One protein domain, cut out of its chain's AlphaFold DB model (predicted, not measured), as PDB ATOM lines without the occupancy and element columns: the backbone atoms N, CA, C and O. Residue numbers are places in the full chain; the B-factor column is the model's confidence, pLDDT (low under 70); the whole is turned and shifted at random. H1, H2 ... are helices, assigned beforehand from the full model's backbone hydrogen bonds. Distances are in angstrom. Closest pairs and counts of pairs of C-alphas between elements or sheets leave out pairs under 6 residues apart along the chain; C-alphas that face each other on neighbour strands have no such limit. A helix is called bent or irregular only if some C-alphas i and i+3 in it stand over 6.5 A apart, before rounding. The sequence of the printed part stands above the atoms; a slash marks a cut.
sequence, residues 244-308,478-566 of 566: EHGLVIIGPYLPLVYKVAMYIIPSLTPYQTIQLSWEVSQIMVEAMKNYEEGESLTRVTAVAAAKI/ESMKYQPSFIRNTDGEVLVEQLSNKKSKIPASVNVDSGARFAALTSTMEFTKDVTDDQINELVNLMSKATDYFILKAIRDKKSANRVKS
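This is residues 244 to 308 and 478 to 566 of the 566 residues of an uncharacterized protein of Cinara cedri (UniProt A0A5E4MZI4). Two long helices, H3 and H9, cross aslant, and H8 packs on both to make a small three-helix bundle, up and down, each helix running against the one before it. H2 bridges the first parts of H3 and H9, H7 packs across H2 and H9, and the short H1, H5 and H6 lie round this body, while residues 302 to 308 of H4 and residues 559 to 566 stick out. The 154 printed residues hold nine named helices, H1 to H9 in chain order, and no named strand: the class is all helix. The whole is compact, with a radius of gyration of the C-alphas of 16.9 A and spans of 52 by 36 by 34 A.

Begin at H1, residues 244 to 250, which touches residues 274 to 281 alone of H3, residues 270 to 295; their closest C-alphas, Ile 250 and Trp 278, are 5.4 A apart. H2, residues 254 to 264, touches H3 at a steep tilt of 62 degrees, opposite ways, closest at C-alphas 254 and 277, 5.3 A. H4, residues 297 to 308, is close to H3 but not clearly touching, with C-alphas 293 and 300 closest at 6.4 A. After the cut, H5, residues 478 to 481, only just touches H2, with 3 pairs of C-alphas within 8 A, the closest Pro 255 and Met 480 at 5.9 A. H6, residues 485 to 489, is close to H2 but not clearly touching, with C-alphas 256 and 487 closest at 6.4 A. H7, residues 492 to 500, touches H2 about perpendicular at 89 degrees, closest at C-alphas 259 and 492, 4.8 A. H8, residues 514 to 524, touches H3 at a shallow tilt of 30 degrees, opposite ways, closest at C-alphas 283 and 514, 6.7 A. H8 and H9, residues 533 to 565, form a helical hairpin at a steep tilt of 39 degrees, closest at C-alphas 514 and 544, 5.0 A. H9 touches H3 the same way at a steep tilt of 40 degrees, closest at C-alphas 284 and 551, 6.1 A. Every O i to N i+4 pair is within hydrogen-bond range in H2, H3, H6, H7 and H9, against 2 of 3 in H1, 6 of 8 in H4 and 6 of 7 in H8; H5 is too short for one.

Find C-alpha 244, where H1 begins, at (-33.236, 23.882, 19.886). H3 starts at C-alpha 270, (-22.891, 32.348, 18.584), and runs 37.6 A; H9 runs 48.4 A to C-alpha 565 at (-44.234, 18.286, -14.626). H4 is irregular, but only just: C-alphas 298 and 301 are 6.6 A apart.

The two C-alphas farthest apart, those of Lys 529 and Ser 566, are 56.0 A apart. Residues 309 to 477 are not printed, and C-alphas 308 and 478 are 42.7 A apart across that cut. The link from H7 to H8, residues 501 to 513, is long. The pLDDT is under 70 at residues 244 to 249, 294 to 308, 503 to 504 and 565 to 566.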
ATOM      1  N   GLU A 244     -33.365  25.153  20.616       58.12
ATOM      2  CA  GLU A 244     -33.236  23.882  19.886       58.12
ATOM      3  C   GLU A 244     -34.238  23.741  18.724       58.12
ATOM      4  O   GLU A 244     -33.835  23.379  17.617       58.12
ATOM      5  N   HIS A 245     -35.515  24.106  18.890       57.72
ATOM      6  CA  HIS A 245     -36.438  24.140  17.744       57.72
ATOM      7  C   HIS A 245     -36.089  25.248  16.742       57.72
ATOM      8  O   HIS A 245     -36.201  25.045  15.527       57.72
ATOM      9  N   GLY A 246     -35.618  26.403  17.224       59.50
ATOM     10  CA  GLY A 246     -35.110  27.470  16.361       59.50
ATOM     11  C   GLY A 246     -33.926  27.009  15.504       59.50
ATOM     12  O   GLY A 246     -33.850  27.325  14.316       59.50
ATOM     13  N   LEU A 247     -33.049  26.182  16.073       65.62
ATOM     14  CA  LEU A 247     -31.863  25.643  15.414       65.62
ATOM     15  C   LEU A 247     -32.198  24.757  14.207       65.62
ATOM     16  O   LEU A 247     -31.516  24.844  13.186       65.62
ATOM     17  N   VAL A 248     -33.280  23.976  14.267       67.12
ATOM     18  CA  VAL A 248     -33.742  23.162  13.125       67.12
ATOM     19  C   VAL A 248     -34.147  24.042  11.938       67.12
ATOM     20  O   VAL A 248     -33.842  23.722  10.788       67.12
ATOM     21  N   ILE A 249     -34.807  25.172  12.208       67.75
ATOM     22  CA  ILE A 249     -35.289  26.099  11.173       67.75
ATOM     23  C   ILE A 249     -34.121  26.843  10.517       67.75
ATOM     24  O   ILE A 249     -34.111  27.034   9.298       67.75
ATOM     25  N   ILE A 250     -33.123  27.247  11.307       79.50
ATOM     26  CA  ILE A 250     -32.001  28.051  10.805       79.50
ATOM     27  C   ILE A 250     -30.830  27.222  10.297       79.50
ATOM     28  O   ILE A 250     -30.011  27.763   9.560       79.50
ATOM     29  N   GLY A 251     -30.724  25.943  10.668       79.56
ATOM     30  CA  GLY A 251     -29.616  25.060  10.291       79.56
ATOM     31  C   GLY A 251     -29.248  25.116   8.800       79.56
ATOM     32  O   GLY A 251     -28.067  25.237   8.473       79.56
ATOM     33  N   PRO A 252     -30.211  25.150   7.857       82.94
ATOM     34  CA  PRO A 252     -29.908  25.315   6.434       82.94
ATOM     35  C   PRO A 252     -29.198  26.626   6.062       82.94
ATOM     36  O   PRO A 252     -28.533  26.675   5.029       82.94
ATOM     37  N   TYR A 253     -29.314  27.677   6.869       86.88
ATOM     38  CA  TYR A 253     -28.716  28.993   6.626       86.88
ATOM     39  C   TYR A 253     -27.500  29.254   7.516       86.88
ATOM     40  O   TYR A 253     -26.600  29.992   7.118       86.88
ATOM     41  N   LEU A 254     -27.448  28.606   8.682       89.31
ATOM     42  CA  LEU A 254     -26.456  28.834   9.725       89.31
ATOM     43  C   LEU A 254     -25.011  28.834   9.204       89.31
ATOM     44  O   LEU A 254     -24.290  29.784   9.497       89.31
ATOM     45  N   PRO A 255     -24.560  27.873   8.375       90.56
ATOM     46  CA  PRO A 255     -23.167  27.867   7.954       90.56
ATOM     47  C   PRO A 255     -22.802  28.938   6.930       90.56
ATOM     48  O   PRO A 255     -21.661  29.397   6.897       90.56
ATOM     49  N   LEU A 256     -23.756  29.342   6.094       90.38
ATOM     50  CA  LEU A 256     -23.570  30.474   5.195       90.38
ATOM     51  C   LEU A 256     -23.423  31.757   6.008       90.38
ATOM     52  O   LEU A 256     -22.461  32.495   5.806       90.38
ATOM     53  N   VAL A 257     -24.382  32.008   6.905       92.38
ATOM     54  CA  VAL A 257     -24.388  33.201   7.755       92.38
ATOM     55  C   VAL A 257     -23.120  33.244   8.586       92.38
ATOM     56  O   VAL A 257     -22.447  34.262   8.581       92.38
ATOM     57  N   TYR A 258     -22.739  32.131   9.210       93.88
ATOM     58  CA  TYR A 258     -21.498  32.019   9.965       93.88
ATOM     59  C   TYR A 258     -20.281  32.425   9.123       93.88
ATOM     60  O   TYR A 258     -19.540  33.316   9.521       93.88
ATOM     61  N   LYS A 259     -20.101  31.842   7.929       93.06
ATOM     62  CA  LYS A 259     -18.943  32.146   7.071       93.06
ATOM     63  C   LYS A 259     -18.906  33.594   6.584       93.06
ATOM     64  O   LYS A 259     -17.834  34.185   6.548       93.06
ATOM     65  N   VAL A 260     -20.052  34.148   6.188       91.38
ATOM     66  CA  VAL A 260     -20.140  35.531   5.692       91.38
ATOM     67  C   VAL A 260     -19.972  36.519   6.839       91.38
ATOM     68  O   VAL A 260     -19.161  37.436   6.755       91.38
ATOM     69  N   ALA A 261     -20.712  36.323   7.925       91.62
ATOM     70  CA  ALA A 261     -20.766  37.270   9.023       91.62
ATOM     71  C   ALA A 261     -19.458  37.279   9.828       91.62
ATOM     72  O   ALA A 261     -18.937  38.356  10.103       91.62
ATOM     73  N   MET A 262     -18.873  36.110  10.126       92.62
ATOM     74  CA  MET A 262     -17.589  36.043  10.838       92.62
ATOM     75  C   MET A 262     -16.402  36.545  10.015       92.62
ATOM     76  O   MET A 262     -15.391  36.924  10.597       92.62
ATOM     77  N   TYR A 263     -16.497  36.565   8.683       93.50
ATOM     78  CA  TYR A 263     -15.462  37.183   7.855       93.50
ATOM     79  C   TYR A 263     -15.434  38.711   8.037       93.50
ATOM     80  O   TYR A 263     -14.363  39.301   8.146       93.50
ATOM     81  N   ILE A 264     -16.609  39.342   8.118       92.69
ATOM     82  CA  ILE A 264     -16.752  40.803   8.240       92.69
ATOM     83  C   ILE A 264     -16.532  41.252   9.692       92.69
ATOM     84  O   ILE A 264     -15.825  42.227   9.964       92.69
ATOM     85  N   ILE A 265     -17.142  40.523  10.630       94.75
ATOM     86  CA  ILE A 265     -17.098  40.788  12.068       94.75
ATOM     87  C   ILE A 265     -16.668  39.495  12.783       94.75
ATOM     88  O   ILE A 265     -17.513  38.726  13.250       94.75
ATOM     89  N   PRO A 266     -15.350  39.238  12.905       93.19
ATOM     90  CA  PRO A 266     -14.830  38.030  13.557       93.19
ATOM     91  C   PRO A 266     -15.204  37.899  15.037       93.19
ATOM     92  O   PRO A 266     -15.083  36.818  15.609       93.19
ATOM     93  N   SER A 267     -15.640  38.993  15.667       93.00
ATOM     94  CA  SER A 267     -16.071  39.044  17.065       93.00
ATOM     95  C   SER A 267     -17.541  38.665  17.285       93.00
ATOM     96  O   SER A 267     -18.002  38.703  18.426       93.00
ATOM     97  N   LEU A 268     -18.284  38.284  16.236       91.62
ATOM     98  CA  LEU A 268     -19.676  37.854  16.373       91.62
ATOM     99  C   LEU A 268     -19.818  36.665  17.324       91.62
ATOM    100  O   LEU A 268     -19.144  35.640  17.206       91.62
ATOM    101  N   THR A 269     -20.761  36.792  18.249       92.06
ATOM    102  CA  THR A 269     -21.112  35.717  19.176       92.06
ATOM    103  C   THR A 269     -21.940  34.626  18.477       92.06
ATOM    104  O   THR A 269     -22.617  34.893  17.473       92.06
ATOM    105  N   PRO A 270     -21.965  33.393  19.025       90.56
ATOM    106  CA  PRO A 270     -22.891  32.348  18.584       90.56
ATOM    107  C   PRO A 270     -24.342  32.830  18.529       90.56
ATOM    108  O   PRO A 270     -25.033  32.620  17.535       90.56
ATOM    109  N   TYR A 271     -24.780  33.560  19.559       87.56
ATOM    110  CA  TYR A 271     -26.130  34.111  19.645       87.56
ATOM    111  C   TYR A 271     -26.453  35.069  18.493       87.56
ATOM    112  O   TYR A 271     -27.459  34.885  17.812       87.56
ATOM    113  N   GLN A 272     -25.573  36.031  18.205       90.31
ATOM    114  CA  GLN A 272     -25.767  36.955  17.081       90.31
ATOM    115  C   GLN A 272     -25.776  36.224  15.737       90.31
ATOM    116  O   GLN A 272     -26.587  36.534  14.866       90.31
ATOM    117  N   THR A 273     -24.924  35.211  15.570       91.94
ATOM    118  CA  THR A 273     -24.911  34.393  14.347       91.94
ATOM    119  C   THR A 273     -26.238  33.657  14.157       91.94
ATOM    120  O   THR A 273     -26.776  33.603  13.050       91.94
ATOM    121  N   ILE A 274     -26.797  33.116  15.239       88.31
ATOM    122  CA  ILE A 274     -28.089  32.429  15.229       88.31
ATOM    123  C   ILE A 274     -29.223  33.425  14.944       88.31
ATOM    124  O   ILE A 274     -30.065  33.128  14.100       88.31
ATOM    125  N   GLN A 275     -29.213  34.625  15.534       88.69
ATOM    126  CA  GLN A 275     -30.181  35.686  15.219       88.69
ATOM    127  C   GLN A 275     -30.135  36.104  13.740       88.69
ATOM    128  O   GLN A 275     -31.173  36.178  13.087       88.69
ATOM    129  N   LEU A 276     -28.939  36.318  13.179       90.81
ATOM    130  CA  LEU A 276     -28.777  36.622  11.752       90.81
ATOM    131  C   LEU A 276     -29.314  35.480  10.873       90.81
ATOM    132  O   LEU A 276     -29.988  35.724   9.874       90.81
ATOM    133  N   SER A 277     -29.045  34.231  11.255       89.75
ATOM    134  CA  SER A 277     -29.507  33.039  10.526       89.75
ATOM    135  C   SER A 277     -31.020  32.859  10.600       89.75
ATOM    136  O   SER A 277     -31.652  32.461   9.619       89.75
ATOM    137  N   TRP A 278     -31.610  33.189  11.748       87.81
ATOM    138  CA  TRP A 278     -33.053  33.241  11.936       87.81
ATOM    139  C   TRP A 278     -33.689  34.248  10.992       87.81
ATOM    140  O   TRP A 278     -34.621  33.902  10.266       87.81
ATOM    141  N   GLU A 279     -33.134  35.450  10.912       88.38
ATOM    142  CA  GLU A 279     -33.679  36.493  10.052       88.38
ATOM    143  C   GLU A 279     -33.615  36.116   8.566       88.38
ATOM    144  O   GLU A 279     -34.611  36.259   7.854       88.38
ATOM    145  N   VAL A 280     -32.508  35.507   8.117       87.12
ATOM    146  CA  VAL A 280     -32.418  34.918   6.766       87.12
ATOM    147  C   VAL A 280     -33.554  33.920   6.532       87.12
ATOM    148  O   VAL A 280     -34.210  33.969   5.490       87.12
ATOM    149  N   SER A 281     -33.814  33.024   7.489       83.12
ATOM    150  CA  SER A 281     -34.860  32.007   7.348       83.12
ATOM    151  C   SER A 281     -36.258  32.621   7.204       83.12
ATOM    152  O   SER A 281     -37.029  32.193   6.343       83.12
ATOM    153  N   GLN A 282     -36.560  33.669   7.976       83.50
ATOM    154  CA  GLN A 282     -37.847  34.363   7.935       83.50
ATOM    155  C   GLN A 282     -38.049  35.082   6.601       83.50
ATOM    156  O   GLN A 282     -39.099  34.935   5.972       83.50
ATOM    157  N   ILE A 283     -37.026  35.804   6.133       82.12
ATOM    158  CA  ILE A 283     -37.059  36.490   4.833       82.12
ATOM    159  C   ILE A 283     -37.273  35.477   3.702       82.12
ATOM    160  O   ILE A 283     -38.068  35.714   2.795       82.12
ATOM    161  N   MET A 284     -36.603  34.323   3.759       84.56
ATOM    162  CA  MET A 284     -36.755  33.259   2.764       84.56
ATOM    163  C   MET A 284     -38.179  32.694   2.721       84.56
ATOM    164  O   MET A 284     -38.730  32.519   1.632       84.56
ATOM    165  N   VAL A 285     -38.790  32.419   3.877       82.19
ATOM    166  CA  VAL A 285     -40.174  31.919   3.957       82.19
ATOM    167  C   VAL A 285     -41.156  32.941   3.387       82.19
ATOM    168  O   VAL A 285     -41.997  32.588   2.557       82.19
ATOM    169  N   GLU A 286     -41.022  34.206   3.781       81.06
ATOM    170  CA  GLU A 286     -41.859  35.303   3.292       81.06
ATOM    171  C   GLU A 286     -41.723  35.487   1.777       81.06
ATOM    172  O   GLU A 286     -42.722  35.516   1.062       81.06
ATOM    173  N   ALA A 287     -40.492  35.511   1.263       81.38
ATOM    174  CA  ALA A 287     -40.226  35.633  -0.165       81.38
ATOM    175  C   ALA A 287     -40.869  34.491  -0.968       81.38
ATOM    176  O   ALA A 287     -41.488  34.716  -2.009       81.38
ATOM    177  N   MET A 288     -40.755  33.251  -0.487       82.81
ATOM    178  CA  MET A 288     -41.352  32.102  -1.166       82.81
ATOM    179  C   MET A 288     -42.882  32.146  -1.136       82.81
ATOM    180  O   MET A 288     -43.510  31.836  -2.152       82.81
ATOM    181  N   LYS A 289     -43.477  32.595  -0.027       80.56
ATOM    182  CA  LYS A 289     -44.922  32.824   0.079       80.56
ATOM    183  C   LYS A 289     -45.387  33.920  -0.884       80.56
ATOM    184  O   LYS A 289     -46.290  33.679  -1.679       80.56
ATOM    185  N   ASN A 290     -44.732  35.080  -0.885       79.94
ATOM    186  CA  ASN A 290     -45.062  36.191  -1.782       79.94
ATOM    187  C   ASN A 290     -44.917  35.784  -3.253       79.94
ATOM    188  O   ASN A 290     -45.724  36.171  -4.095       79.94
ATOM    189  N   TYR A 291     -43.923  34.954  -3.576       81.12
ATOM    190  CA  TYR A 291     -43.772  34.389  -4.912       81.12
ATOM    191  C   TYR A 291     -44.950  33.478  -5.306       81.12
ATOM    192  O   TYR A 291     -45.467  33.593  -6.417       81.12
ATOM    193  N   GLU A 292     -45.395  32.594  -4.410       78.88
ATOM    194  CA  GLU A 292     -46.555  31.711  -4.622       78.88
ATOM    195  C   GLU A 292     -47.874  32.478  -4.763       78.88
ATOM    196  O   GLU A 292     -48.710  32.176  -5.622       78.88
ATOM    197  N   GLU A 293     -48.056  33.504  -3.941       71.56
ATOM    198  CA  GLU A 293     -49.222  34.381  -3.987       71.56
ATOM    199  C   GLU A 293     -49.191  35.277  -5.236       71.56
ATOM    200  O   GLU A 293     -50.219  35.468  -5.887       71.56
ATOM    201  N   GLY A 294     -48.003  35.730  -5.649       58.88
ATOM    202  CA  GLY A 294     -47.764  36.476  -6.884       58.88
ATOM    203  C   GLY A 294     -48.007  35.660  -8.158       58.88
ATOM    204  O   GLY A 294     -48.493  36.210  -9.147       58.88
ATOM    205  N   GLU A 295     -47.743  34.347  -8.143       53.00
ATOM    206  CA  GLU A 295     -48.159  33.423  -9.213       53.00
ATOM    207  C   GLU A 295     -49.681  33.174  -9.226       53.00
ATOM    208  O   GLU A 295     -50.230  32.798 -10.262       53.00
ATOM    209  N   SER A 296     -50.384  33.409  -8.111       45.44
ATOM    210  CA  SER A 296     -51.816  33.117  -7.945       45.44
ATOM    211  C   SER A 296     -52.695  34.352  -7.722       45.44
ATOM    212  O   SER A 296     -53.819  34.225  -7.228       45.44
ATOM    213  N   LEU A 297     -52.240  35.540  -8.140       39.69
ATOM    214  CA  LEU A 297     -52.888  36.831  -7.859       39.69
ATOM    215  C   LEU A 297     -54.358  36.938  -8.329       39.69
ATOM    216  O   LEU A 297     -55.062  37.843  -7.902       39.69
ATOM    217  N   THR A 298     -54.870  36.008  -9.142       45.59
ATOM    218  CA  THR A 298     -56.304  35.910  -9.486       45.59
ATOM    219  C   THR A 298     -57.170  35.257  -8.392       45.59
ATOM    220  O   THR A 298     -58.386  35.420  -8.396       45.59
ATOM    221  N   ARG A 299     -56.583  34.503  -7.450       40.69
ATOM    222  CA  ARG A 299     -57.289  33.816  -6.345       40.69
ATOM    223  C   ARG A 299     -57.070  34.476  -4.981       40.69
ATOM    224  O   ARG A 299     -57.979  34.465  -4.156       40.69
ATOM    225  N   VAL A 300     -55.899  35.068  -4.742       38.16
ATOM    226  CA  VAL A 300     -55.521  35.592  -3.415       38.16
ATOM    227  C   VAL A 300     -56.244  36.891  -3.072       38.16
ATOM    228  O   VAL A 300     -56.618  37.070  -1.921       38.16
ATOM    229  N   THR A 301     -56.564  37.759  -4.038       43.16
ATOM    230  CA  THR A 301     -57.333  38.987  -3.750       43.16
ATOM    231  C   THR A 301     -58.745  38.672  -3.247       43.16
ATOM    232  O   THR A 301     -59.248  39.364  -2.368       43.16
ATOM    233  N   ALA A 302     -59.356  37.583  -3.730       41.09
ATOM    234  CA  ALA A 302     -60.659  37.114  -3.257       41.09
ATOM    235  C   ALA A 302     -60.578  36.498  -1.848       41.09
ATOM    236  O   ALA A 302     -61.442  36.755  -1.012       41.09
ATOM    237  N   VAL A 303     -59.517  35.738  -1.554       39.12
ATOM    238  CA  VAL A 303     -59.303  35.126  -0.231       39.12
ATOM    239  C   VAL A 303     -58.873  36.162   0.809       39.12
ATOM    240  O   VAL A 303     -59.343  36.109   1.938       39.12
ATOM    241  N   ALA A 304     -58.048  37.143   0.443       39.84
ATOM    242  CA  ALA A 304     -57.637  38.237   1.318       39.84
ATOM    243  C   ALA A 304     -58.809  39.180   1.629       39.84
ATOM    244  O   ALA A 304     -58.997  39.540   2.786       39.84
ATOM    245  N   ALA A 305     -59.653  39.509   0.643       40.19
ATOM    246  CA  ALA A 305     -60.874  40.282   0.879       40.19
ATOM    247  C   ALA A 305     -61.878  39.516   1.760       40.19
ATOM    248  O   ALA A 305     -62.424  40.086   2.705       40.19
ATOM    249  N   ALA A 306     -62.064  38.212   1.518       38.94
ATOM    250  CA  ALA A 306     -62.901  37.355   2.358       38.94
ATOM    251  C   ALA A 306     -62.340  37.217   3.782       38.94
ATOM    252  O   ALA A 306     -63.097  37.274   4.748       38.94
ATOM    253  N   LYS A 307     -61.015  37.109   3.931       40.12
ATOM    254  CA  LYS A 307     -60.338  37.025   5.226       40.12
ATOM    255  C   LYS A 307     -60.405  38.343   5.995       40.12
ATOM    256  O   LYS A 307     -60.653  38.312   7.187       40.12
ATOM    257  N   ILE A 308     -60.260  39.493   5.338       41.75
ATOM    258  CA  ILE A 308     -60.405  40.810   5.981       41.75
ATOM    259  C   ILE A 308     -61.853  41.033   6.433       41.75
ATOM    260  O   ILE A 308     -62.079  41.491   7.552       41.75
ATOM    261  N   GLU A 478     -22.952  19.887  12.020       84.25
ATOM    262  CA  GLU A 478     -24.055  19.074  11.517       84.25
ATOM    263  C   GLU A 478     -24.734  19.753  10.325       84.25
ATOM    264  O   GLU A 478     -24.839  19.161   9.250       84.25
ATOM    265  N   SER A 479     -25.066  21.036  10.464       81.94
ATOM    266  CA  SER A 479     -25.659  21.862   9.411       81.94
ATOM    267  C   SER A 479     -24.775  21.937   8.165       81.94
ATOM    268  O   SER A 479     -25.273  21.854   7.040       81.94
ATOM    269  N   MET A 480     -23.452  22.026   8.339       84.38
ATOM    270  CA  MET A 480     -22.468  22.042   7.251       84.38
ATOM    271  C   MET A 480     -22.496  20.788   6.372       84.38
ATOM    272  O   MET A 480     -22.203  20.878   5.176       84.38
ATOM    273  N   LYS A 481     -22.875  19.623   6.917       82.00
ATOM    274  CA  LYS A 481     -22.968  18.370   6.144       82.00
ATOM    275  C   LYS A 481     -24.033  18.456   5.051       82.00
ATOM    276  O   LYS A 481     -23.839  17.893   3.973       82.00
ATOM    277  N   TYR A 482     -25.104  19.205   5.307       79.25
ATOM    278  CA  TYR A 482     -26.244  19.371   4.404       79.25
ATOM    279  C   TYR A 482     -26.097  20.557   3.446       79.25
ATOM    280  O   TYR A 482     -26.920  20.734   2.547       79.25
ATOM    281  N   GLN A 483     -25.039  21.360   3.595       80.56
ATOM    282  CA  GLN A 483     -24.812  22.502   2.723       80.56
ATOM    283  C   GLN A 483     -24.375  22.080   1.313       80.56
ATOM    284  O   GLN A 483     -23.590  21.136   1.148       80.56
ATOM    285  N   PRO A 484     -24.797  22.825   0.273       77.00
ATOM    286  CA  PRO A 484     -24.221  22.711  -1.058       77.00
ATOM    287  C   PRO A 484     -22.690  22.792  -1.029       77.00
ATOM    288  O   PRO A 484     -22.111  23.573  -0.271       77.00
ATOM    289  N   SER A 485     -22.024  22.048  -1.917       81.00
ATOM    290  CA  SER A 485     -20.555  21.983  -1.972       81.00
ATOM    291  C   SER A 485     -19.886  23.354  -2.095       81.00
ATOM    292  O   SER A 485     -18.828  23.558  -1.510       81.00
ATOM    293  N   PHE A 486     -20.514  24.308  -2.791       84.00
ATOM    294  CA  PHE A 486     -19.988  25.667  -2.914       84.00
ATOM    295  C   PHE A 486     -20.014  26.447  -1.592       84.00
ATOM    296  O   PHE A 486     -19.169  27.303  -1.406       84.00
ATOM    297  N   ILE A 487     -20.933  26.172  -0.663       84.06
ATOM    298  CA  ILE A 487     -20.909  26.792   0.673       84.06
ATOM    299  C   ILE A 487     -19.927  26.033   1.554       84.06
ATOM    300  O   ILE A 487     -19.121  26.638   2.249       84.06
ATOM    301  N   ARG A 488     -19.946  24.697   1.490       85.06
ATOM    302  CA  ARG A 488     -19.101  23.846   2.333       85.06
ATOM    303  C   ARG A 488     -17.609  24.063   2.079       85.06
ATOM    304  O   ARG A 488     -16.856  24.243   3.033       85.06
ATOM    305  N   ASN A 489     -17.205  24.096   0.812       88.69
ATOM    306  CA  ASN A 489     -15.797  24.060   0.409       88.69
ATOM    307  C   ASN A 489     -15.193  25.443   0.128       88.69
ATOM    308  O   ASN A 489     -13.982  25.537  -0.044       88.69
ATOM    309  N   THR A 490     -16.010  26.494   0.033       89.19
ATOM    310  CA  THR A 490     -15.514  27.849  -0.241       89.19
ATOM    311  C   THR A 490     -15.243  28.567   1.072       89.19
ATOM    312  O   THR A 490     -16.022  28.450   2.024       89.19
ATOM    313  N   ASP A 491     -14.121  29.272   1.129       91.19
ATOM    314  CA  ASP A 491     -13.760  30.107   2.270       91.19
ATOM    315  C   ASP A 491     -14.669  31.346   2.376       91.19
ATOM    316  O   ASP A 491     -15.300  31.737   1.392       91.19
ATOM    317  N   GLY A 492     -14.752  31.948   3.564       87.06
ATOM    318  CA  GLY A 492     -15.576  33.128   3.839       87.06
ATOM    319  C   GLY A 492     -15.251  34.300   2.913       87.06
ATOM    320  O   GLY A 492     -16.162  34.850   2.299       87.06
ATOM    321  N   GLU A 493     -13.964  34.600   2.718       90.12
ATOM    322  CA  GLU A 493     -13.495  35.660   1.813       90.12
ATOM    323  C   GLU A 493     -13.999  35.447   0.379       90.12
ATOM    324  O   GLU A 493     -14.657  36.304  -0.213       90.12
ATOM    325  N   VAL A 494     -13.760  34.248  -0.157       89.69
ATOM    326  CA  VAL A 494     -14.146  33.894  -1.528       89.69
ATOM    327  C   VAL A 494     -15.673  33.860  -1.675       89.69
ATOM    328  O   VAL A 494     -16.204  34.254  -2.714       89.69
ATOM    329  N   LEU A 495     -16.411  33.424  -0.647       87.38
ATOM    330  CA  LEU A 495     -17.877  33.489  -0.624       87.38
ATOM    331  C   LEU A 495     -18.369  34.935  -0.690       87.38
ATOM    332  O   LEU A 495     -19.259  35.238  -1.486       87.38
ATOM    333  N   VAL A 496     -17.787  35.825   0.112       87.12
ATOM    334  CA  VAL A 496     -18.124  37.252   0.140       87.12
ATOM    335  C   VAL A 496     -17.837  37.912  -1.204       87.12
ATOM    336  O   VAL A 496     -18.690  38.640  -1.721       87.12
ATOM    337  N   GLU A 497     -16.703  37.608  -1.831       88.00
ATOM    338  CA  GLU A 497     -16.370  38.103  -3.168       88.00
ATOM    339  C   GLU A 497     -17.382  37.604  -4.218       88.00
ATOM    340  O   GLU A 497     -17.931  38.383  -5.007       88.00
ATOM    341  N   GLN A 498     -17.702  36.306  -4.199       86.12
ATOM    342  CA  GLN A 498     -18.684  35.710  -5.109       86.12
ATOM    343  C   GLN A 498     -20.083  36.317  -4.945       86.12
ATOM    344  O   GLN A 498     -20.789  36.500  -5.942       86.12
ATOM    345  N   LEU A 499     -20.499  36.618  -3.713       84.00
ATOM    346  CA  LEU A 499     -21.786  37.247  -3.411       84.00
ATOM    347  C   LEU A 499     -21.798  38.729  -3.799       84.00
ATOM    348  O   LEU A 499     -22.768  39.198  -4.394       84.00
ATOM    349  N   SER A 500     -20.702  39.447  -3.556       80.62
ATOM    350  CA  SER A 500     -20.549  40.862  -3.914       80.62
ATOM    351  C   SER A 500     -20.684  41.108  -5.413       80.62
ATOM    352  O   SER A 500     -21.293  42.096  -5.827       80.62
ATOM    353  N   ASN A 501     -20.168  40.178  -6.219       80.75
ATOM    354  CA  ASN A 501     -20.188  40.251  -7.677       80.75
ATOM    355  C   ASN A 501     -21.538  39.848  -8.298       80.75
ATOM    356  O   ASN A 501     -21.796  40.120  -9.475       80.75
ATOM    357  N   LYS A 502     -22.440  39.222  -7.531       74.44
ATOM    358  CA  LYS A 502     -23.754  38.790  -8.022       74.44
ATOM    359  C   LYS A 502     -24.765  39.930  -7.948       74.44
ATOM    360  O   LYS A 502     -25.493  40.083  -6.973       74.44
ATOM    361  N   LYS A 503     -24.909  40.679  -9.044       62.97
ATOM    362  CA  LYS A 503     -26.100  41.518  -9.247       62.97
ATOM    363  C   LYS A 503     -27.287  40.638  -9.603       62.97
ATOM    364  O   LYS A 503     -27.354  40.091 -10.702       62.97
ATOM    365  N   SER A 504     -28.235  40.535  -8.686       63.94
ATOM    366  CA  SER A 504     -29.421  39.718  -8.888       63.94
ATOM    367  C   SER A 504     -30.636  40.528  -8.452       63.94
ATOM    368  O   SER A 504     -30.767  40.860  -7.284       63.94
ATOM    369  N   LYS A 505     -31.495  40.917  -9.401       71.44
ATOM    370  CA  LYS A 505     -32.709  41.680  -9.089       71.44
ATOM    371  C   LYS A 505     -33.833  40.695  -8.783       71.44
ATOM    372  O   LYS A 505     -34.258  39.969  -9.684       71.44
ATOM    373  N   ILE A 506     -34.288  40.656  -7.531       74.94
ATOM    374  CA  ILE A 506     -35.484  39.902  -7.140       74.94
ATOM    375  C   ILE A 506     -36.675  40.394  -7.990       74.94
ATOM    376  O   ILE A 506     -36.801  41.603  -8.216       74.94
ATOM    377  N   PRO A 507     -37.542  39.502  -8.515       76.44
ATOM    378  CA  PRO A 507     -38.762  39.921  -9.193       76.44
ATOM    379  C   PRO A 507     -39.605  40.811  -8.279       76.44
ATOM    380  O   PRO A 507     -39.801  40.485  -7.112       76.44
ATOM    381  N   ALA A 508     -40.167  41.891  -8.825       75.44
ATOM    382  CA  ALA A 508     -40.977  42.833  -8.047       75.44
ATOM    383  C   ALA A 508     -42.167  42.165  -7.322       75.44
ATOM    384  O   ALA A 508     -42.607  42.658  -6.293       75.44
ATOM    385  N   SER A 509     -42.651  41.023  -7.822       71.12
ATOM    386  CA  SER A 509     -43.748  40.248  -7.227       71.12
ATOM    387  C   SER A 509     -43.416  39.582  -5.889       71.12
ATOM    388  O   SER A 509     -44.324  39.136  -5.206       71.12
ATOM    389  N   VAL A 510     -42.136  39.459  -5.531       75.81
ATOM    390  CA  VAL A 510     -41.697  38.796  -4.292       75.81
ATOM    391  C   VAL A 510     -41.684  39.774  -3.110       75.81
ATOM    392  O   VAL A 510     -41.768  39.327  -1.977       75.81
ATOM    393  N   ASN A 511     -41.615  41.086  -3.382       79.25
ATOM    394  CA  ASN A 511     -41.647  42.200  -2.425       79.25
ATOM    395  C   ASN A 511     -41.083  41.874  -1.027       79.25
ATOM    396  O   ASN A 511     -41.833  41.784  -0.060       79.25
ATOM    397  N   VAL A 512     -39.767  41.679  -0.939       80.00
ATOM    398  CA  VAL A 512     -39.046  41.550   0.333       80.00
ATOM    399  C   VAL A 512     -37.894  42.546   0.354       80.00
ATOM    400  O   VAL A 512     -37.124  42.616  -0.606       80.00
ATOM    401  N   ASP A 513     -37.789  43.320   1.433       83.00
ATOM    402  CA  ASP A 513     -36.689  44.262   1.662       83.00
ATOM    403  C   ASP A 513     -35.718  43.670   2.689       83.00
ATOM    404  O   ASP A 513     -35.779  43.943   3.891       83.00
ATOM    405  N   SER A 514     -34.842  42.783   2.206       84.19
ATOM    406  CA  SER A 514     -33.845  42.119   3.048       84.19
ATOM    407  C   SER A 514     -32.891  43.128   3.700       84.19
ATOM    408  O   SER A 514     -32.521  42.958   4.859       84.19
ATOM    409  N   GLY A 515     -32.546  44.211   2.995       86.00
ATOM    410  CA  GLY A 515     -31.665  45.268   3.494       86.00
ATOM    411  C   GLY A 515     -32.253  46.004   4.693       86.00
ATOM    412  O   GLY A 515     -31.586  46.114   5.722       86.00
ATOM    413  N   ALA A 516     -33.509  46.450   4.597       84.88
ATOM    414  CA  ALA A 516     -34.189  47.125   5.703       84.88
ATOM    415  C   ALA A 516     -34.315  46.225   6.942       84.88
ATOM    416  O   ALA A 516     -34.086  46.683   8.061       84.88
ATOM    417  N   ARG A 517     -34.606  44.931   6.751       84.06
ATOM    418  CA  ARG A 517     -34.719  43.966   7.855       84.06
ATOM    419  C   ARG A 517     -33.389  43.721   8.565       84.06
ATOM    420  O   ARG A 517     -33.332  43.791   9.789       84.06
ATOM    421  N   PHE A 518     -32.296  43.518   7.823       88.00
ATOM    422  CA  PHE A 518     -30.974  43.381   8.445       88.00
ATOM    423  C   PHE A 518     -30.499  44.680   9.106       88.00
ATOM    424  O   PHE A 518     -29.873  44.618  10.164       88.00
ATOM    425  N   ALA A 519     -30.818  45.849   8.542       87.00
ATOM    426  CA  ALA A 519     -30.527  47.133   9.178       87.00
ATOM    427  C   ALA A 519     -31.278  47.287  10.514       87.00
ATOM    428  O   ALA A 519     -30.673  47.652  11.522       87.00
ATOM    429  N   ALA A 520     -32.568  46.937  10.550       83.25
ATOM    430  CA  ALA A 520     -33.356  46.945  11.780       83.25
ATOM    431  C   ALA A 520     -32.785  45.967  12.821       83.25
ATOM    432  O   ALA A 520     -32.536  46.362  13.958       83.25
ATOM    433  N   LEU A 521     -32.487  44.726  12.424       85.31
ATOM    434  CA  LEU A 521     -31.925  43.720  13.326       85.31
ATOM    435  C   LEU A 521     -30.576  44.159  13.912       85.31
ATOM    436  O   LEU A 521     -30.400  44.148  15.129       85.31
ATOM    437  N   THR A 522     -29.637  44.587  13.066       86.62
ATOM    438  CA  THR A 522     -28.301  45.011  13.517       86.62
ATOM    439  C   THR A 522     -28.350  46.243  14.418       86.62
ATOM    440  O   THR A 522     -27.550  46.332  15.341       86.62
ATOM    441  N   SER A 523     -29.335  47.134  14.256       87.06
ATOM    442  CA  SER A 523     -29.531  48.268  15.174       87.06
ATOM    443  C   SER A 523     -29.901  47.860  16.607       87.06
ATOM    444  O   SER A 523     -29.701  48.635  17.540       87.06
ATOM    445  N   THR A 524     -30.419  46.640  16.789       85.38
ATOM    446  CA  THR A 524     -30.780  46.077  18.102       85.38
ATOM    447  C   THR A 524     -29.718  45.134  18.670       85.38
ATOM    448  O   THR A 524     -29.810  44.736  19.830       85.38
ATOM    449  N   MET A 525     -28.712  44.765  17.875       87.00
ATOM    450  CA  MET A 525     -27.642  43.865  18.300       87.00
ATOM    451  C   MET A 525     -26.578  44.616  19.102       87.00
ATOM    452  O   MET A 525     -26.073  45.656  18.686       87.00
ATOM    453  N   GLU A 526     -26.169  44.040  20.231       88.12
ATOM    454  CA  GLU A 526     -25.050  44.561  21.016       88.12
ATOM    455  C   GLU A 526     -23.714  44.112  20.411       88.12
ATOM    456  O   GLU A 526     -23.254  42.991  20.633       88.12
ATOM    457  N   PHE A 527     -23.077  44.979  19.625       89.25
ATOM    458  CA  PHE A 527     -21.726  44.741  19.112       89.25
ATOM    459  C   PHE A 527     -20.649  45.182  20.108       89.25
ATOM    460  O   PHE A 527     -20.839  46.090  20.922       89.25
ATOM    461  N   THR A 528     -19.483  44.542  20.035       87.69
ATOM    462  CA  THR A 528     -18.309  44.977  20.790       87.69
ATOM    463  C   THR A 528     -17.815  46.332  20.266       87.69
ATOM    464  O   THR A 528     -18.008  46.675  19.103       87.69
ATOM    465  N   LYS A 529     -17.183  47.141  21.130       86.88
ATOM    466  CA  LYS A 529     -16.795  48.536  20.812       86.88
ATOM    467  C   LYS A 529     -15.786  48.683  19.663       86.88
ATOM    468  O   LYS A 529     -15.556  49.794  19.201       86.88
ATOM    469  N   ASP A 530     -15.126  47.599  19.285       91.38
ATOM    470  CA  ASP A 530     -14.173  47.505  18.179       91.38
ATOM    471  C   ASP A 530     -14.845  47.278  16.817       91.38
ATOM    472  O   ASP A 530     -14.186  47.437  15.792       91.38
ATOM    473  N   VAL A 531     -16.141  46.957  16.790       93.75
ATOM    474  CA  VAL A 531     -16.921  46.864  15.553       93.75
ATOM    475  C   VAL A 531     -17.294  48.266  15.085       93.75
ATOM    476  O   VAL A 531     -17.947  49.025  15.799       93.75
ATOM    477  N   THR A 532     -16.875  48.609  13.872       95.62
ATOM    478  CA  THR A 532     -17.160  49.910  13.253       95.62
ATOM    479  C   THR A 532     -18.508  49.920  12.531       95.62
ATOM    480  O   THR A 532     -18.968  48.887  12.042       95.62
ATOM    481  N   ASP A 533     -19.112  51.103  12.383       93.56
ATOM    482  CA  ASP A 533     -20.339  51.279  11.590       93.56
ATOM    483  C   ASP A 533     -20.158  50.803  10.139       93.56
ATOM    484  O   ASP A 533     -21.079  50.243   9.546       93.56
ATOM    485  N   ASP A 534     -18.958  50.962   9.572       96.31
ATOM    486  CA  ASP A 534     -18.627  50.478   8.229       96.31
ATOM    487  C   ASP A 534     -18.724  48.949   8.137       96.31
ATOM    488  O   ASP A 534     -19.311  48.431   7.187       96.31
ATOM    489  N   GLN A 535     -18.239  48.221   9.150       95.06
ATOM    490  CA  GLN A 535     -18.375  46.761   9.214       95.06
ATOM    491  C   GLN A 535     -19.831  46.321   9.392       95.06
ATOM    492  O   GLN A 535     -20.248  45.330   8.794       95.06
ATOM    493  N   ILE A 536     -20.628  47.054  10.178       93.06
ATOM    494  CA  ILE A 536     -22.064  46.770  10.334       93.06
ATOM    495  C   ILE A 536     -22.790  46.986   9.000       93.06
ATOM    496  O   ILE A 536     -23.555  46.127   8.561       93.06
ATOM    497  N   ASN A 537     -22.509  48.092   8.310       93.56
ATOM    498  CA  ASN A 537     -23.086  48.390   7.000       93.56
ATOM    499  C   ASN A 537     -22.673  47.357   5.940       93.56
ATOM    500  O   ASN A 537     -23.493  46.939   5.115       93.56
ATOM    501  N   GLU A 538     -21.416  46.913   5.968       93.75
ATOM    502  CA  GLU A 538     -20.921  45.841   5.109       93.75
ATOM    503  C   GLU A 538     -21.629  44.509   5.400       93.75
ATOM    504  O   GLU A 538     -22.080  43.846   4.461       93.75
ATOM    505  N   LEU A 539     -21.824  44.165   6.680       93.06
ATOM    506  CA  LEU A 539     -22.595  42.997   7.108       93.06
ATOM    507  C   LEU A 539     -24.030  43.044   6.581       93.06
ATOM    508  O   LEU A 539     -24.469  42.090   5.938       93.06
ATOM    509  N   VAL A 540     -24.748  44.150   6.792       92.19
ATOM    510  CA  VAL A 540     -26.129  44.333   6.309       92.19
ATOM    511  C   VAL A 540     -26.207  44.143   4.792       92.19
ATOM    512  O   VAL A 540     -27.043  43.384   4.295       92.19
ATOM    513  N   ASN A 541     -25.303  44.780   4.045       91.62
ATOM    514  CA  ASN A 541     -25.261  44.699   2.585       91.62
ATOM    515  C   ASN A 541     -24.988  43.269   2.088       91.62
ATOM    516  O   ASN A 541     -25.648  42.789   1.164       91.62
ATOM    517  N   LEU A 542     -24.020  42.571   2.688       91.31
ATOM    518  CA  LEU A 542     -23.660  41.212   2.283       91.31
ATOM    519  C   LEU A 542     -24.723  40.186   2.672       91.31
ATOM    520  O   LEU A 542     -25.046  39.326   1.851       91.31
ATOM    521  N   MET A 543     -25.323  40.311   3.856       91.88
ATOM    522  CA  MET A 543     -26.434  39.462   4.293       91.88
ATOM    523  C   MET A 543     -27.672  39.642   3.410       91.88
ATOM    524  O   MET A 543     -28.286  38.649   3.006       91.88
ATOM    525  N   SER A 544     -27.988  40.883   3.030       90.69
ATOM    526  CA  SER A 544     -29.055  41.188   2.070       90.69
ATOM    527  C   SER A 544     -28.785  40.524   0.716       90.69
ATOM    528  O   SER A 544     -29.590  39.714   0.256       90.69
ATOM    529  N   LYS A 545     -27.601  40.732   0.123       89.38
ATOM    530  CA  LYS A 545     -27.221  40.104  -1.158       89.38
ATOM    531  C   LYS A 545     -27.233  38.577  -1.112       89.38
ATOM    532  O   LYS A 545     -27.654  37.934  -2.077       89.38
ATOM    533  N   ALA A 546     -26.743  37.991  -0.019       88.31
ATOM    534  CA  ALA A 546     -26.748  36.548   0.180       88.31
ATOM    535  C   ALA A 546     -28.185  36.022   0.170       88.31
ATOM    536  O   ALA A 546     -28.509  35.139  -0.624       88.31
ATOM    537  N   THR A 547     -29.050  36.619   0.988       88.62
ATOM    538  CA  THR A 547     -30.466  36.249   1.098       88.62
ATOM    539  C   THR A 547     -31.175  36.379  -0.248       88.62
ATOM    540  O   THR A 547     -31.801  35.424  -0.711       88.62
ATOM    541  N   ASP A 548     -30.970  37.490  -0.955       87.50
ATOM    542  CA  ASP A 548     -31.548  37.734  -2.277       87.50
ATOM    543  C   ASP A 548     -31.138  36.678  -3.311       87.50
ATOM    544  O   ASP A 548     -31.947  36.224  -4.131       87.50
ATOM    545  N   TYR A 549     -29.878  36.241  -3.267       86.19
ATOM    546  CA  TYR A 549     -29.390  35.166  -4.121       86.19
ATOM    547  C   TYR A 549     -30.117  33.840  -3.851       86.19
ATOM    548  O   TYR A 549     -30.497  33.151  -4.806       86.19
ATOM    549  N   PHE A 550     -30.339  33.481  -2.582       85.19
ATOM    550  CA  PHE A 550     -31.055  32.251  -2.232       85.19
ATOM    551  C   PHE A 550     -32.524  32.304  -2.634       85.19
ATOM    552  O   PHE A 550     -33.009  31.329  -3.212       85.19
ATOM    553  N   ILE A 551     -33.191  33.444  -2.446       85.75
ATOM    554  CA  ILE A 551     -34.561  33.670  -2.925       85.75
ATOM    555  C   ILE A 551     -34.639  33.398  -4.429       85.75
ATOM    556  O   ILE A 551     -35.445  32.597  -4.906       85.75
ATOM    557  N   LEU A 552     -33.756  34.033  -5.201       86.12
ATOM    558  CA  LEU A 552     -33.743  33.904  -6.656       86.12
ATOM    559  C   LEU A 552     -33.448  32.487  -7.131       86.12
ATOM    560  O   LEU A 552     -34.023  32.033  -8.126       86.12
ATOM    561  N   LYS A 553     -32.548  31.791  -6.436       84.62
ATOM    562  CA  LYS A 553     -32.251  30.392  -6.719       84.62
ATOM    563  C   LYS A 553     -33.474  29.514  -6.445       84.62
ATOM    564  O   LYS A 553     -33.870  28.771  -7.338       84.62
ATOM    565  N   ALA A 554     -34.109  29.656  -5.282       83.75
ATOM    566  CA  ALA A 554     -35.290  28.880  -4.907       83.75
ATOM    567  C   ALA A 554     -36.443  29.068  -5.908       83.75
ATOM    568  O   ALA A 554     -37.034  28.093  -6.378       83.75
ATOM    569  N   ILE A 555     -36.691  30.310  -6.336       85.94
ATOM    570  CA  ILE A 555     -37.665  30.627  -7.387       85.94
ATOM    571  C   ILE A 555     -37.322  29.921  -8.707       85.94
ATOM    572  O   ILE A 555     -38.196  29.344  -9.358       85.94
ATOM    573  N   ARG A 556     -36.054  29.962  -9.134       86.06
ATOM    574  CA  ARG A 556     -35.613  29.333 -10.391       86.06
ATOM    575  C   ARG A 556     -35.755  27.815 -10.350       86.06
ATOM    576  O   ARG A 556     -36.229  27.226 -11.327       86.06
ATOM    577  N   ASP A 557     -35.357  27.202  -9.244       83.81
ATOM    578  CA  ASP A 557     -35.426  25.756  -9.048       83.81
ATOM    579  C   ASP A 557     -36.893  25.304  -9.064       83.81
ATOM    580  O   ASP A 557     -37.248  24.357  -9.771       83.81
ATOM    581  N   LYS A 558     -37.781  26.073  -8.424       83.69
ATOM    582  CA  LYS A 558     -39.227  25.835  -8.454       83.69
ATOM    583  C   LYS A 558     -39.826  25.956  -9.859       83.69
ATOM    584  O   LYS A 558     -40.540  25.054 -10.297       83.69
ATOM    585  N   LYS A 559     -39.500  27.017 -10.608       85.19
ATOM    586  CA  LYS A 559     -39.929  27.163 -12.015       85.19
ATOM    587  C   LYS A 559     -39.475  25.984 -12.874       85.19
ATOM    588  O   LYS A 559     -40.229  25.516 -13.723       85.19
ATOM    589  N   SER A 560     -38.250  25.514 -12.658       85.19
ATOM    590  CA  SER A 560     -37.688  24.382 -13.398       85.19
ATOM    591  C   SER A 560     -38.420  23.084 -13.060       85.19
ATOM    592  O   SER A 560     -38.796  22.350 -13.970       85.19
ATOM    593  N   ALA A 561     -38.722  22.845 -11.781       81.44
ATOM    594  CA  ALA A 561     -39.511  21.696 -11.345       81.44
ATOM    595  C   ALA A 561     -40.938  21.701 -11.923       81.44
ATOM    596  O   ALA A 561     -41.442  20.650 -12.319       81.44
ATOM    597  N   ASN A 562     -41.574  22.872 -12.024       79.44
ATOM    598  CA  ASN A 562     -42.907  23.002 -12.619       79.44
ATOM    599  C   ASN A 562     -42.905  22.707 -14.128       79.44
ATOM    600  O   ASN A 562     -43.827  22.060 -14.610       79.44
ATOM    601  N   ARG A 563     -41.854  23.109 -14.858       79.31
ATOM    602  CA  ARG A 563     -41.709  22.825 -16.300       79.31
ATOM    603  C   ARG A 563     -41.499  21.353 -16.631       79.31
ATOM    604  O   ARG A 563     -41.832  20.941 -17.727       79.31
ATOM    605  N   VAL A 564     -40.903  20.580 -15.727       76.69
ATOM    606  CA  VAL A 564     -40.700  19.134 -15.930       76.69
ATOM    607  C   VAL A 564     -42.001  18.352 -15.706       76.69
ATOM    608  O   VAL A 564     -42.149  17.246 -16.216       76.69
ATOM    609  N   LYS A 565     -42.939  18.912 -14.932       66.94
ATOM    610  CA  LYS A 565     -44.234  18.286 -14.626       66.94
ATOM    611  C   LYS A 565     -45.324  18.587 -15.660       66.94
ATOM    612  O   LYS A 565     -46.308  17.853 -15.694       66.94
ATOM    613  N   SER A 566     -45.175  19.666 -16.430       56.16
ATOM    614  CA  SER A 566     -46.040  20.045 -17.557       56.16
ATOM    615  C   SER A 566     -45.564  19.404 -18.848       56.16
ATOM    616  O   SER A 566     -46.426  18.925 -19.611       56.16
TER     617      SER A 566